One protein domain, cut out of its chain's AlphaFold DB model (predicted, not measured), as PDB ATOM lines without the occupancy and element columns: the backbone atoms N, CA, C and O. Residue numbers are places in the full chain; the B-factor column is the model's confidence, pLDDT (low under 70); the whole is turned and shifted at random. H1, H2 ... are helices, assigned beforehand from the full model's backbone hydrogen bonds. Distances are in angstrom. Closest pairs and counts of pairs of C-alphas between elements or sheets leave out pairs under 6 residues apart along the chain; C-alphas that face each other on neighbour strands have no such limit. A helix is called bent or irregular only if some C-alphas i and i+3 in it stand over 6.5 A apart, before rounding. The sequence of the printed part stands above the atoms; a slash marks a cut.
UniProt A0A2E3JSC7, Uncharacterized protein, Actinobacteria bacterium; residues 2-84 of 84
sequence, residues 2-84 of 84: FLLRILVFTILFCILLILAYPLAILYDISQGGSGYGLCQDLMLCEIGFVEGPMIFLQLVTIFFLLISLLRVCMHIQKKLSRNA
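AT A GLANCE: This is residues 2 to 84 of the 84 residues of an uncharacterized protein of Actinobacteria bacterium (UniProt A0A2E3JSC7). A long helical hairpin: H1 runs one way, a loop of residues 31 to 50 makes the turn at one end, and H2 runs back beside H1. The whole, the two helices with the loop of residues 31 to 50 at one end, is a rod of 63 by 21 by 15 A, and residues 78 to 84, of which 78 to 82 belong to H2, stick out at the other end. The printed part has 83 residues with two named helices, H1 then H2, and no named strand; the class is all helix. The whole is extended, with a radius of gyration of the C-alphas of 18.3 A.

HOW THE PARTS SIT: H1, residues 2 to 30, and H2, residues 51 to 82, form a helical hairpin. They touch, with 7 pairs of C-alphas within 8 A, and H2 does so with residues 59 to 74 alone. The closest C-alphas are those of Thr 10 and Leu 70, 7.4 A apart. The helices run opposite ways at a shallow tilt of 24 degrees, 13.3 A from centre to centre. In H2 every O i to N i+4 pair is within hydrogen-bond range; in H1 23 of 25 are.

IN THESE COORDINATES: H1 begins with C-alpha 2 at (2.144, -15.328, -0.292) and is 41.5 A long from first to last C-alpha. It has a kink of 27 degrees near residue 20. It is neither bent nor irregular, but only just: C-alphas 19 and 22 are 6.3 A apart. H2 begins with C-alpha 51 at (-11.091, 0.455, 34.109), ends with C-alpha 82 at (-8.670, -12.792, -11.332) and is 47.4 A long.

THE WHOLE: The two C-alphas farthest apart, those of Leu 44 and Ala 84, are 63.3 A apart. The link from H1 to H2, 20 residues, is long. The printed part has no cut. Its mean pLDDT is 73.3; residues 2 to 3, 32 to 35, 37 to 54 and 82 to 84 are under 70.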
ATOM      1  N   PHE A   2       2.321 -16.724  -0.744       64.38
ATOM      2  CA  PHE A   2       2.144 -15.328  -0.292       64.38
ATOM      3  C   PHE A   2       1.087 -15.148   0.818       64.38
ATOM      4  O   PHE A   2       1.323 -14.437   1.790       64.38
ATOM      5  N   LEU A   3      -0.043 -15.859   0.708       65.19
ATOM      6  CA  LEU A   3      -1.149 -15.805   1.676       65.19
ATOM      7  C   LEU A   3      -0.732 -16.236   3.089       65.19
ATOM      8  O   LEU A   3      -1.061 -15.560   4.058       65.19
ATOM      9  N   LEU A   4       0.042 -17.322   3.201       72.69
ATOM     10  CA  LEU A   4       0.554 -17.800   4.489       72.69
ATOM     11  C   LEU A   4       1.475 -16.753   5.131       72.69
ATOM     12  O   LEU A   4       1.389 -16.500   6.326       72.69
ATOM     13  N   ARG A   5       2.314 -16.096   4.323       75.56
ATOM     14  CA  ARG A   5       3.230 -15.054   4.799       75.56
ATOM     15  C   ARG A   5       2.475 -13.867   5.393       75.56
ATOM     16  O   ARG A   5       2.824 -13.413   6.474       75.56
ATOM     17  N   ILE A   6       1.423 -13.405   4.722       74.56
ATOM     18  CA  ILE A   6       0.585 -12.295   5.203       74.56
ATOM     19  C   ILE A   6      -0.142 -12.665   6.490       74.56
ATOM     20  O   ILE A   6      -0.189 -11.859   7.416       74.56
ATOM     21  N   LEU A   7      -0.668 -13.887   6.571       76.31
ATOM     22  CA  LEU A   7      -1.315 -14.380   7.781       76.31
ATOM     23  C   LEU A   7      -0.339 -14.384   8.966       76.31
ATOM     24  O   LEU A   7      -0.669 -13.856  10.025       76.31
ATOM     25  N   VAL A   8       0.884 -14.881   8.762       81.56
ATOM     26  CA  VAL A   8       1.941 -14.856   9.784       81.56
ATOM     27  C   VAL A   8       2.291 -13.424  10.187       81.56
ATOM     28  O   VAL A   8       2.311 -13.132  11.378       81.56
ATOM     29  N   PHE A   9       2.498 -12.509   9.233       77.94
ATOM     30  CA  PHE A   9       2.781 -11.101   9.545       77.94
ATOM     31  C   PHE A   9       1.653 -10.432  10.332       77.94
ATOM     32  O   PHE A   9       1.926  -9.661  11.247       77.94
ATOM     33  N   THR A  10       0.399 -10.751  10.017       76.25
ATOM     34  CA  THR A  10      -0.763 -10.183  10.713       76.25
ATOM     35  C   THR A  10      -0.819 -10.669  12.157       76.25
ATOM     36  O   THR A  10      -0.970  -9.860  13.066       76.25
ATOM     37  N   ILE A  11      -0.630 -11.971  12.387       80.19
ATOM     38  CA  ILE A  11      -0.584 -12.543  13.742       80.19
ATOM     39  C   ILE A  11       0.572 -11.936  14.541       80.19
ATOM     40  O   ILE A  11       0.390 -11.544  15.692       80.19
ATOM     41  N   LEU A  12       1.746 -11.817  13.923       79.50
ATOM     42  CA  LEU A  12       2.933 -11.259  14.563       79.50
ATOM     43  C   LEU A  12       2.713  -9.787  14.949       79.50
ATOM     44  O   LEU A  12       3.053  -9.389  16.059       79.50
ATOM     45  N   PHE A  13       2.052  -9.011  14.087       82.25
ATOM     46  CA  PHE A  13       1.648  -7.636  14.379       82.25
ATOM     47  C   PHE A  13       0.615  -7.549  15.516       82.25
ATOM     48  O   PHE A  13       0.767  -6.713  16.404       82.25
ATOM     49  N   CYS A  14      -0.387  -8.439  15.551       79.62
ATOM     50  CA  CYS A  14      -1.346  -8.515  16.660       79.62
ATOM     51  C   CYS A  14      -0.644  -8.758  18.004       79.62
ATOM     52  O   CYS A  14      -0.946  -8.082  18.982       79.62
ATOM     53  N   ILE A  15       0.305  -9.699  18.050       81.25
ATOM     54  CA  ILE A  15       1.074 -10.003  19.267       81.25
ATOM     55  C   ILE A  15       1.868  -8.771  19.721       81.25
ATOM     56  O   ILE A  15       1.879  -8.445  20.906       81.25
ATOM     57  N   LEU A  16       2.483  -8.061  18.775       85.44
ATOM     58  CA  LEU A  16       3.250  -6.847  19.048       85.44
ATOM     59  C   LEU A  16       2.369  -5.736  19.636       85.44
ATOM     60  O   LEU A  16       2.773  -5.092  20.598       85.44
ATOM     61  N   LEU A  17       1.152  -5.555  19.117       79.25
ATOM     62  CA  LEU A  17       0.187  -4.587  19.649       79.25
ATOM     63  C   LEU A  17      -0.277  -4.932  21.066       79.25
ATOM     64  O   LEU A  17      -0.329  -4.048  21.919       79.25
ATOM     65  N   ILE A  18      -0.576  -6.207  21.328       80.00
ATOM     66  CA  ILE A  18      -0.969  -6.671  22.667       80.00
ATOM     67  C   ILE A  18       0.152  -6.392  23.674       80.00
ATOM     68  O   ILE A  18      -0.127  -5.983  24.796       80.00
ATOM     69  N   LEU A  19       1.413  -6.576  23.273       81.50
ATOM     70  CA  LEU A  19       2.572  -6.317  24.127       81.50
ATOM     71  C   LEU A  19       2.872  -4.820  24.290       81.50
ATOM     72  O   LEU A  19       3.262  -4.382  25.369       81.50
ATOM     73  N   ALA A  20       2.687  -4.027  23.235       81.94
ATOM     74  CA  ALA A  20       2.927  -2.587  23.265       81.94
ATOM     75  C   ALA A  20       1.942  -1.853  24.184       81.94
ATOM     76  O   ALA A  20       2.306  -0.848  24.789       81.94
ATOM     77  N   TYR A  21       0.719  -2.362  24.319       77.12
ATOM     78  CA  TYR A  21      -0.335  -1.739  25.113       77.12
ATOM     79  C   TYR A  21       0.024  -1.535  26.605       77.12
ATOM     80  O   TYR A  21       0.012  -0.390  27.059       77.12
ATOM     81  N   PRO A  22       0.418  -2.567  27.385       76.12
ATOM     82  CA  PRO A  22       0.841  -2.372  28.773       76.12
ATOM     83  C   PRO A  22       2.110  -1.519  28.888       76.12
ATOM     84  O   PRO A  22       2.236  -0.762  29.847       76.12
ATOM     85  N   LEU A  23       3.029  -1.589  27.914       79.25
ATOM     86  CA  LEU A  23       4.210  -0.718  27.894       79.25
ATOM     87  C   LEU A  23       3.835   0.755  27.712       79.25
ATOM     88  O   LEU A  23       4.433   1.608  28.360       79.25
ATOM     89  N   ALA A  24       2.860   1.057  26.854       78.81
ATOM     90  CA  ALA A  24       2.388   2.420  26.634       78.81
ATOM     91  C   ALA A  24       1.746   3.003  27.900       78.81
ATOM     92  O   ALA A  24       1.996   4.160  28.231       78.81
ATOM     93  N   ILE A  25       0.984   2.189  28.636       76.00
ATOM     94  CA  ILE A  25       0.425   2.571  29.939       76.00
ATOM     95  C   ILE A  25       1.546   2.834  30.948       76.00
ATOM     96  O   ILE A  25       1.548   3.870  31.606       76.00
ATOM     97  N   LEU A  26       2.519   1.922  31.053       74.31
ATOM     98  CA  LEU A  26       3.654   2.087  31.965       74.31
ATOM     99  C   LEU A  26       4.451   3.359  31.660       74.31
ATOM    100  O   LEU A  26       4.852   4.072  32.575       74.31
ATOM    101  N   TYR A  27       4.672   3.635  30.375       77.00
ATOM    102  CA  TYR A  27       5.375   4.824  29.915       77.00
ATOM    103  C   TYR A  27       4.632   6.107  30.305       77.00
ATOM    104  O   TYR A  27       5.248   7.014  30.863       77.00
ATOM    105  N   ASP A  28       3.317   6.160  30.075       77.81
ATOM    106  CA  ASP A  28       2.475   7.297  30.461       77.81
ATOM    107  C   ASP A  28       2.525   7.552  31.977       77.81
ATOM    108  O   ASP A  28       2.830   8.662  32.415       77.81
ATOM    109  N   ILE A  29       2.367   6.496  32.780       72.44
ATOM    110  CA  ILE A  29       2.460   6.570  34.245       72.44
ATOM    111  C   ILE A  29       3.847   7.051  34.694       72.44
ATOM    112  O   ILE A  29       3.956   7.906  35.572       72.44
ATOM    113  N   SER A  30       4.924   6.538  34.090       74.44
ATOM    114  CA  SER A  30       6.295   6.933  34.444       74.44
ATOM    115  C   SER A  30       6.609   8.406  34.167       74.44
ATOM    116  O   SER A  30       7.525   8.953  34.779       74.44
ATOM    117  N   GLN A  31       5.844   9.058  33.285       76.25
ATOM    118  CA  GLN A  31       5.955  10.493  33.017       76.25
ATOM    119  C   GLN A  31       5.006  11.345  33.875       76.25
ATOM    120  O   GLN A  31       4.922  12.555  33.675       76.25
ATOM    121  N   GLY A  32       4.318  10.734  34.847       67.44
ATOM    122  CA  GLY A  32       3.338  11.405  35.702       67.44
ATOM    123  C   GLY A  32       1.967  11.576  35.044       67.44
ATOM    124  O   GLY A  32       1.170  12.384  35.512       67.44
ATOM    125  N   GLY A  33       1.707  10.850  33.952       68.50
ATOM    126  CA  GLY A  33       0.395  10.747  33.322       68.50
ATOM    127  C   GLY A  33      -0.559   9.836  34.096       68.50
ATOM    128  O   GLY A  33      -0.184   9.168  35.062       68.50
ATOM    129  N   SER A  34      -1.818   9.802  33.658       69.12
ATOM    130  CA  SER A  34      -2.901   9.079  34.333       69.12
ATOM    131  C   SER A  34      -3.050   7.613  33.902       69.12
ATOM    132  O   SER A  34      -4.044   6.957  34.225       69.12
ATOM    133  N   GLY A  35      -2.105   7.085  33.120       68.62
ATOM    134  CA  GLY A  35      -2.153   5.719  32.605       68.62
ATOM    135  C   GLY A  35      -3.356   5.490  31.698       68.62
ATOM    136  O   GLY A  35      -3.993   4.448  31.791       68.62
ATOM    137  N   TYR A  36      -3.700   6.465  30.849       70.44
ATOM    138  CA  TYR A  36      -4.910   6.428  30.010       70.44
ATOM    139  C   TYR A  36      -6.235   6.361  30.799       70.44
ATOM    140  O   TYR A  36      -7.214   5.787  30.324       70.44
ATOM    141  N   GLY A  37      -6.287   6.977  31.983       65.62
ATOM    142  CA  GLY A  37      -7.485   7.027  32.833       65.62
ATOM    143  C   GLY A  37      -7.468   6.031  33.990       65.62
ATOM    144  O   GLY A  37      -8.195   6.253  34.952       65.62
ATOM    145  N   LEU A  38      -6.556   5.049  33.951       63.91
ATOM    146  CA  LEU A  38      -6.391   4.010  34.969       63.91
ATOM    147  C   LEU A  38      -6.171   4.549  36.378       63.91
ATOM    148  O   LEU A  38      -6.638   3.922  37.326       63.91
ATOM    149  N   CYS A  39      -5.470   5.676  36.523       64.81
ATOM    150  CA  CYS A  39      -5.332   6.361  37.803       64.81
ATOM    151  C   CYS A  39      -5.165   7.871  37.645       64.81
ATOM    152  O   CYS A  39      -4.324   8.330  36.885       64.81
ATOM    153  N   GLN A  40      -5.936   8.659  38.399       62.97
ATOM    154  CA  GLN A  40      -5.793  10.122  38.419       62.97
ATOM    155  C   GLN A  40      -4.549  10.575  39.193       62.97
ATOM    156  O   GLN A  40      -3.896  11.522  38.774       62.97
ATOM    157  N   ASP A  41      -4.190   9.857  40.263       62.81
ATOM    158  CA  ASP A  41      -3.017  10.134  41.092       62.81
ATOM    159  C   ASP A  41      -2.334   8.826  41.505       62.81
ATOM    160  O   ASP A  41      -2.928   7.981  42.176       62.81
ATOM    161  N   LEU A  42      -1.055   8.667  41.148       58.94
ATOM    162  CA  LEU A  42      -0.286   7.439  41.394       58.94
ATOM    163  C   LEU A  42      -0.140   7.104  42.893       58.94
ATOM    164  O   LEU A  42      -0.003   5.942  43.262       58.94
ATOM    165  N   MET A  43      -0.203   8.122  43.758       59.53
ATOM    166  CA  MET A  43      -0.098   7.997  45.220       59.53
ATOM    167  C   MET A  43      -1.418   7.615  45.914       59.53
ATOM    168  O   MET A  43      -1.386   7.145  47.048       59.53
ATOM    169  N   LEU A  44      -2.568   7.805  45.257       60.25
ATOM    170  CA  LEU A  44      -3.919   7.532  45.787       60.25
ATOM    171  C   LEU A  44      -4.670   6.502  44.924       60.25
ATOM    172  O   LEU A  44      -5.896   6.429  44.935       60.25
ATOM    173  N   CYS A  45      -3.919   5.726  44.145       63.12
ATOM    174  CA  CYS A  45      -4.415   4.871  43.079       63.12
ATOM    175  C   CYS A  45      -5.163   3.639  43.629       63.12
ATOM    176  O   CYS A  45      -4.577   2.575  43.828       63.12
ATOM    177  N   GLU A  46      -6.472   3.774  43.869       62.00
ATOM    178  CA  GLU A  46      -7.403   2.642  43.928       62.00
ATOM    179  C   GLU A  46      -7.898   2.331  42.513       62.00
ATOM    180  O   GLU A  46      -8.623   3.111  41.896       62.00
ATOM    181  N   ILE A  47      -7.506   1.170  41.988       59.16
ATOM    182  CA  ILE A  47      -7.916   0.716  40.659       59.16
ATOM    183  C   ILE A  47      -9.404   0.355  40.716       59.16
ATOM    184  O   ILE A  47      -9.789  -0.702  41.225       59.16
ATOM    185  N   GLY A  48     -10.257   1.235  40.197       55.50
ATOM    186  CA  GLY A  48     -11.689   0.981  40.079       55.50
ATOM    187  C   GLY A  48     -11.981  -0.162  39.099       55.50
ATOM    188  O   GLY A  48     -11.422  -0.225  38.007       55.50
ATOM    189  N   PHE A  49     -12.920  -1.052  39.448       52.91
ATOM    190  CA  PHE A  49     -13.334  -2.217  38.635       52.91
ATOM    191  C   PHE A  49     -13.777  -1.885  37.190       52.91
ATOM    192  O   PHE A  49     -13.885  -2.782  36.356       52.91
ATOM    193  N   VAL A  50     -14.059  -0.613  36.896       56.69
ATOM    194  CA  VAL A  50     -14.599  -0.121  35.616       56.69
ATOM    195  C   VAL A  50     -13.505   0.122  34.563       56.69
ATOM    196  O   VAL A  50     -13.792   0.145  33.367       56.69
ATOM    197  N   GLU A  51     -12.242   0.201  34.983       62.69
ATOM    198  CA  GLU A  51     -11.091   0.455  34.109       62.69
ATOM    199  C   GLU A  51     -10.737  -0.754  33.214       62.69
ATOM    200  O   GLU A  51     -10.507  -0.628  32.008       62.69
ATOM    201  N   GLY A  52     -10.768  -1.969  33.777       64.88
ATOM    202  CA  GLY A  52     -10.498  -3.216  33.045       64.88
ATOM    203  C   GLY A  52     -11.425  -3.459  31.836       64.88
ATOM    204  O   GLY A  52     -10.932  -3.778  30.749       64.88
ATOM    205  N   PRO A  53     -12.754  -3.282  31.970       66.38
ATOM    206  CA  PRO A  53     -13.704  -3.377  30.860       66.38
ATOM    207  C   PRO A  53     -13.428  -2.417  29.694       66.38
ATOM    208  O   PRO A  53     -13.635  -2.789  28.539       66.38
ATOM    209  N   MET A  54     -12.955  -1.199  29.971       66.75
ATOM    210  CA  MET A  54     -12.698  -0.164  28.957       66.75
ATOM    211  C   MET A  54     -11.513  -0.559  28.063       66.75
ATOM    212  O   MET A  54     -11.607  -0.542  26.832       66.75
ATOM    213  N   ILE A  55     -10.443  -1.050  28.694       72.38
ATOM    214  CA  ILE A  55      -9.260  -1.606  28.026       72.38
ATOM    215  C   ILE A  55      -9.631  -2.823  27.179       72.38
ATOM    216  O   ILE A  55      -9.240  -2.932  26.015       72.38
ATOM    217  N   PHE A  56     -10.434  -3.728  27.739       73.94
ATOM    218  CA  PHE A  56     -10.911  -4.899  27.012       73.94
ATOM    219  C   PHE A  56     -11.669  -4.503  25.736       73.94
ATOM    220  O   PHE A  56     -11.435  -5.075  24.670       73.94
ATOM    221  N   LEU A  57     -12.519  -3.476  25.813       75.88
ATOM    222  CA  LEU A  57     -13.297  -2.987  24.676       75.88
ATOM    223  C   LEU A  57     -12.399  -2.392  23.576       75.88
ATOM    224  O   LEU A  57     -12.624  -2.654  22.391       75.88
ATOM    225  N   GLN A  58     -11.336  -1.672  23.946       76.50
ATOM    226  CA  GLN A  58     -10.341  -1.174  22.989       76.50
ATOM    227  C   GLN A  58      -9.578  -2.312  22.298       76.50
ATOM    228  O   GLN A  58      -9.495  -2.326  21.065       76.50
ATOM    229  N   LEU A  59      -9.079  -3.299  23.050       76.50
ATOM    230  CA  LEU A  59      -8.362  -4.443  22.472       76.50
ATOM    231  C   LEU A  59      -9.257  -5.254  21.525       76.50
ATOM    232  O   LEU A  59      -8.827  -5.606  20.424       76.50
ATOM    233  N   VAL A  60     -10.509  -5.509  21.915       82.06
ATOM    234  CA  VAL A  60     -11.492  -6.205  21.068       82.06
ATOM    235  C   VAL A  60     -11.755  -5.421  19.782       82.06
ATOM    236  O   VAL A  60     -11.784  -6.008  18.697       82.06
ATOM    237  N   THR A  61     -11.890  -4.098  19.879       81.31
ATOM    238  CA  THR A  61     -12.114  -3.236  18.713       81.31
ATOM    239  C   THR A  61     -10.931  -3.299  17.744       81.31
ATOM    240  O   THR A  61     -11.125  -3.523  16.547       81.31
ATOM    241  N   ILE A  62      -9.698  -3.180  18.249       82.69
ATOM    242  CA  ILE A  62      -8.471  -3.274  17.440       82.69
ATOM    243  C   ILE A  62      -8.355  -4.657  16.786       82.69
ATOM    244  O   ILE A  62      -8.040  -4.760  15.599       82.69
ATOM    245  N   PHE A  63      -8.663  -5.722  17.525       79.12
ATOM    246  CA  PHE A  63      -8.637  -7.089  17.012       79.12
ATOM    247  C   PHE A  63      -9.614  -7.292  15.845       79.12
ATOM    248  O   PHE A  63      -9.242  -7.836  14.801       79.12
ATOM    249  N   PHE A  64     -10.849  -6.802  15.976       80.06
ATOM    250  CA  PHE A  64     -11.829  -6.857  14.890       80.06
ATOM    251  C   PHE A  64     -11.397  -6.040  13.670       80.06
ATOM    252  O   PHE A  64     -11.571  -6.493  12.534       80.06
ATOM    253  N   LEU A  65     -10.795  -4.870  13.888       82.94
ATOM    254  CA  LEU A  65     -10.265  -4.025  12.818       82.94
ATOM    255  C   LEU A  65      -9.150  -4.754  12.046       82.94
ATOM    256  O   LEU A  65      -9.169  -4.784  10.813       82.94
ATOM    257  N   LEU A  66      -8.248  -5.439  12.753       78.06
ATOM    258  CA  LEU A  66      -7.181  -6.253  12.159       78.06
ATOM    259  C   LEU A  66      -7.722  -7.429  11.336       78.06
ATOM    260  O   LEU A  66      -7.275  -7.650  10.208       78.06
ATOM    261  N   ILE A  67      -8.722  -8.153  11.846       80.56
ATOM    262  CA  ILE A  67      -9.381  -9.233  11.091       80.56
ATOM    263  C   ILE A  67     -10.061  -8.686   9.832       80.56
ATOM    264  O   ILE A  67      -9.996  -9.308   8.767       80.56
ATOM    265  N   SER A  68     -10.715  -7.529   9.942       81.12
ATOM    266  CA  SER A  68     -11.363  -6.870   8.809       81.12
ATOM    267  C   SER A  68     -10.343  -6.508   7.725       81.12
ATOM    268  O   SER A  68     -10.514  -6.898   6.567       81.12
ATOM    269  N   LEU A  69      -9.224  -5.880   8.104       80.44
ATOM    270  CA  LEU A  69      -8.101  -5.585   7.207       80.44
ATOM    271  C   LEU A  69      -7.559  -6.846   6.529       80.44
ATOM    272  O   LEU A  69      -7.354  -6.852   5.315       80.44
ATOM    273  N   LEU A  70      -7.387  -7.939   7.278       77.25
ATOM    274  CA  LEU A  70      -6.937  -9.214   6.721       77.25
ATOM    275  C   LEU A  70      -7.903  -9.732   5.645       77.25
ATOM    276  O   LEU A  70      -7.463 -10.115   4.555       77.25
ATOM    277  N   ARG A  71      -9.217  -9.703   5.909       82.94
ATOM    278  CA  ARG A  71     -10.231 -10.097   4.913       82.94
ATOM    279  C   ARG A  71     -10.182  -9.213   3.675       82.94
ATOM    280  O   ARG A  71     -10.247  -9.738   2.563       82.94
ATOM    281  N   VAL A  72     -10.055  -7.899   3.853       83.06
ATOM    282  CA  VAL A  72      -9.953  -6.943   2.743       83.06
ATOM    283  C   VAL A  72      -8.720  -7.245   1.892       83.06
ATOM    284  O   VAL A  72      -8.848  -7.379   0.676       83.06
ATOM    285  N   CYS A  73      -7.556  -7.464   2.506       81.44
ATOM    286  CA  CYS A  73      -6.326  -7.830   1.801       81.44
ATOM    287  C   CYS A  73      -6.484  -9.118   0.982       81.44
ATOM    288  O   CYS A  73      -6.135  -9.143  -0.202       81.44
ATOM    289  N   MET A  74      -7.064 -10.174   1.563       78.25
ATOM    290  CA  MET A  74      -7.337 -11.418   0.828       78.25
ATOM    291  C   MET A  74      -8.299 -11.188  -0.343       78.25
ATOM    292  O   MET A  74      -8.101 -11.728  -1.435       78.25
ATOM    293  N   HIS A  75      -9.333 -10.371  -0.139       79.75
ATOM    294  CA  HIS A  75     -10.320 -10.083  -1.171       79.75
ATOM    295  C   HIS A  75      -9.730  -9.253  -2.320       79.75
ATOM    296  O   HIS A  75     -10.025  -9.524  -3.488       79.75
ATOM    297  N   ILE A  76      -8.879  -8.272  -2.013       81.38
ATOM    298  CA  ILE A  76      -8.163  -7.463  -3.007       81.38
ATOM    299  C   ILE A  76      -7.224  -8.348  -3.825       81.38
ATOM    300  O   ILE A  76      -7.248  -8.284  -5.052       81.38
ATOM    301  N   GLN A  77      -6.466  -9.235  -3.178       78.19
ATOM    302  CA  GLN A  77      -5.584 -10.168  -3.881       78.19
ATOM    303  C   GLN A  77      -6.347 -11.114  -4.800       78.19
ATOM    304  O   GLN A  77      -5.952 -11.307  -5.947       78.19
ATOM    305  N   LYS A  78      -7.476 -11.661  -4.337       79.56
ATOM    306  CA  LYS A  78      -8.337 -12.508  -5.169       79.56
ATOM    307  C   LYS A  78      -8.893 -11.747  -6.376       79.56
ATOM    308  O   LYS A  78      -9.034 -12.330  -7.445       79.56
ATOM    309  N   LYS A  79      -9.207 -10.459  -6.212       79.81
ATOM    310  CA  LYS A  79      -9.690  -9.600  -7.301       79.81
ATOM    311  C   LYS A  79      -8.579  -9.288  -8.309       79.81
ATOM    312  O   LYS A  79      -8.815  -9.403  -9.503       79.81
ATOM    313  N   LEU A  80      -7.375  -8.963  -7.835       76.88
ATOM    314  CA  LEU A  80      -6.206  -8.707  -8.685       76.88
ATOM    315  C   LEU A  80      -5.766  -9.962  -9.448       76.88
ATOM    316  O   LEU A  80      -5.578  -9.895 -10.654       76.88
ATOM    317  N   SER A  81      -5.694 -11.114  -8.779       75.00
ATOM    318  CA  SER A  81      -5.334 -12.394  -9.407       75.00
ATOM    319  C   SER A  81      -6.372 -12.912 -10.407       75.00
ATOM    320  O   SER A  81      -6.043 -13.796 -11.184       75.00
ATOM    321  N   ARG A  82      -7.623 -12.440 -10.356       68.25
ATOM    322  CA  ARG A  82      -8.670 -12.792 -11.332       68.25
ATOM    323  C   ARG A  82      -8.619 -11.909 -12.584       68.25
ATOM    324  O   ARG A  82      -9.152 -12.299 -13.613       68.25
ATOM    325  N   ASN A  83      -8.034 -10.719 -12.467       59.56
ATOM    326  CA  ASN A  83      -7.934  -9.732 -13.544       59.56
ATOM    327  C   ASN A  83      -6.582  -9.786 -14.285       59.56
ATOM    328  O   ASN A  83      -6.328  -8.919 -15.118       59.56
ATOM    329  N   ALA A  84      -5.730 -10.759 -13.957       51.03
ATOM    330  CA  ALA A  84      -4.498 -11.109 -14.660       51.03
ATOM    331  C   ALA A  84      -4.684 -12.482 -15.312       51.03
ATOM    332  O   ALA A  84      -4.126 -12.679 -16.411       51.03
TER     333      ALA A  84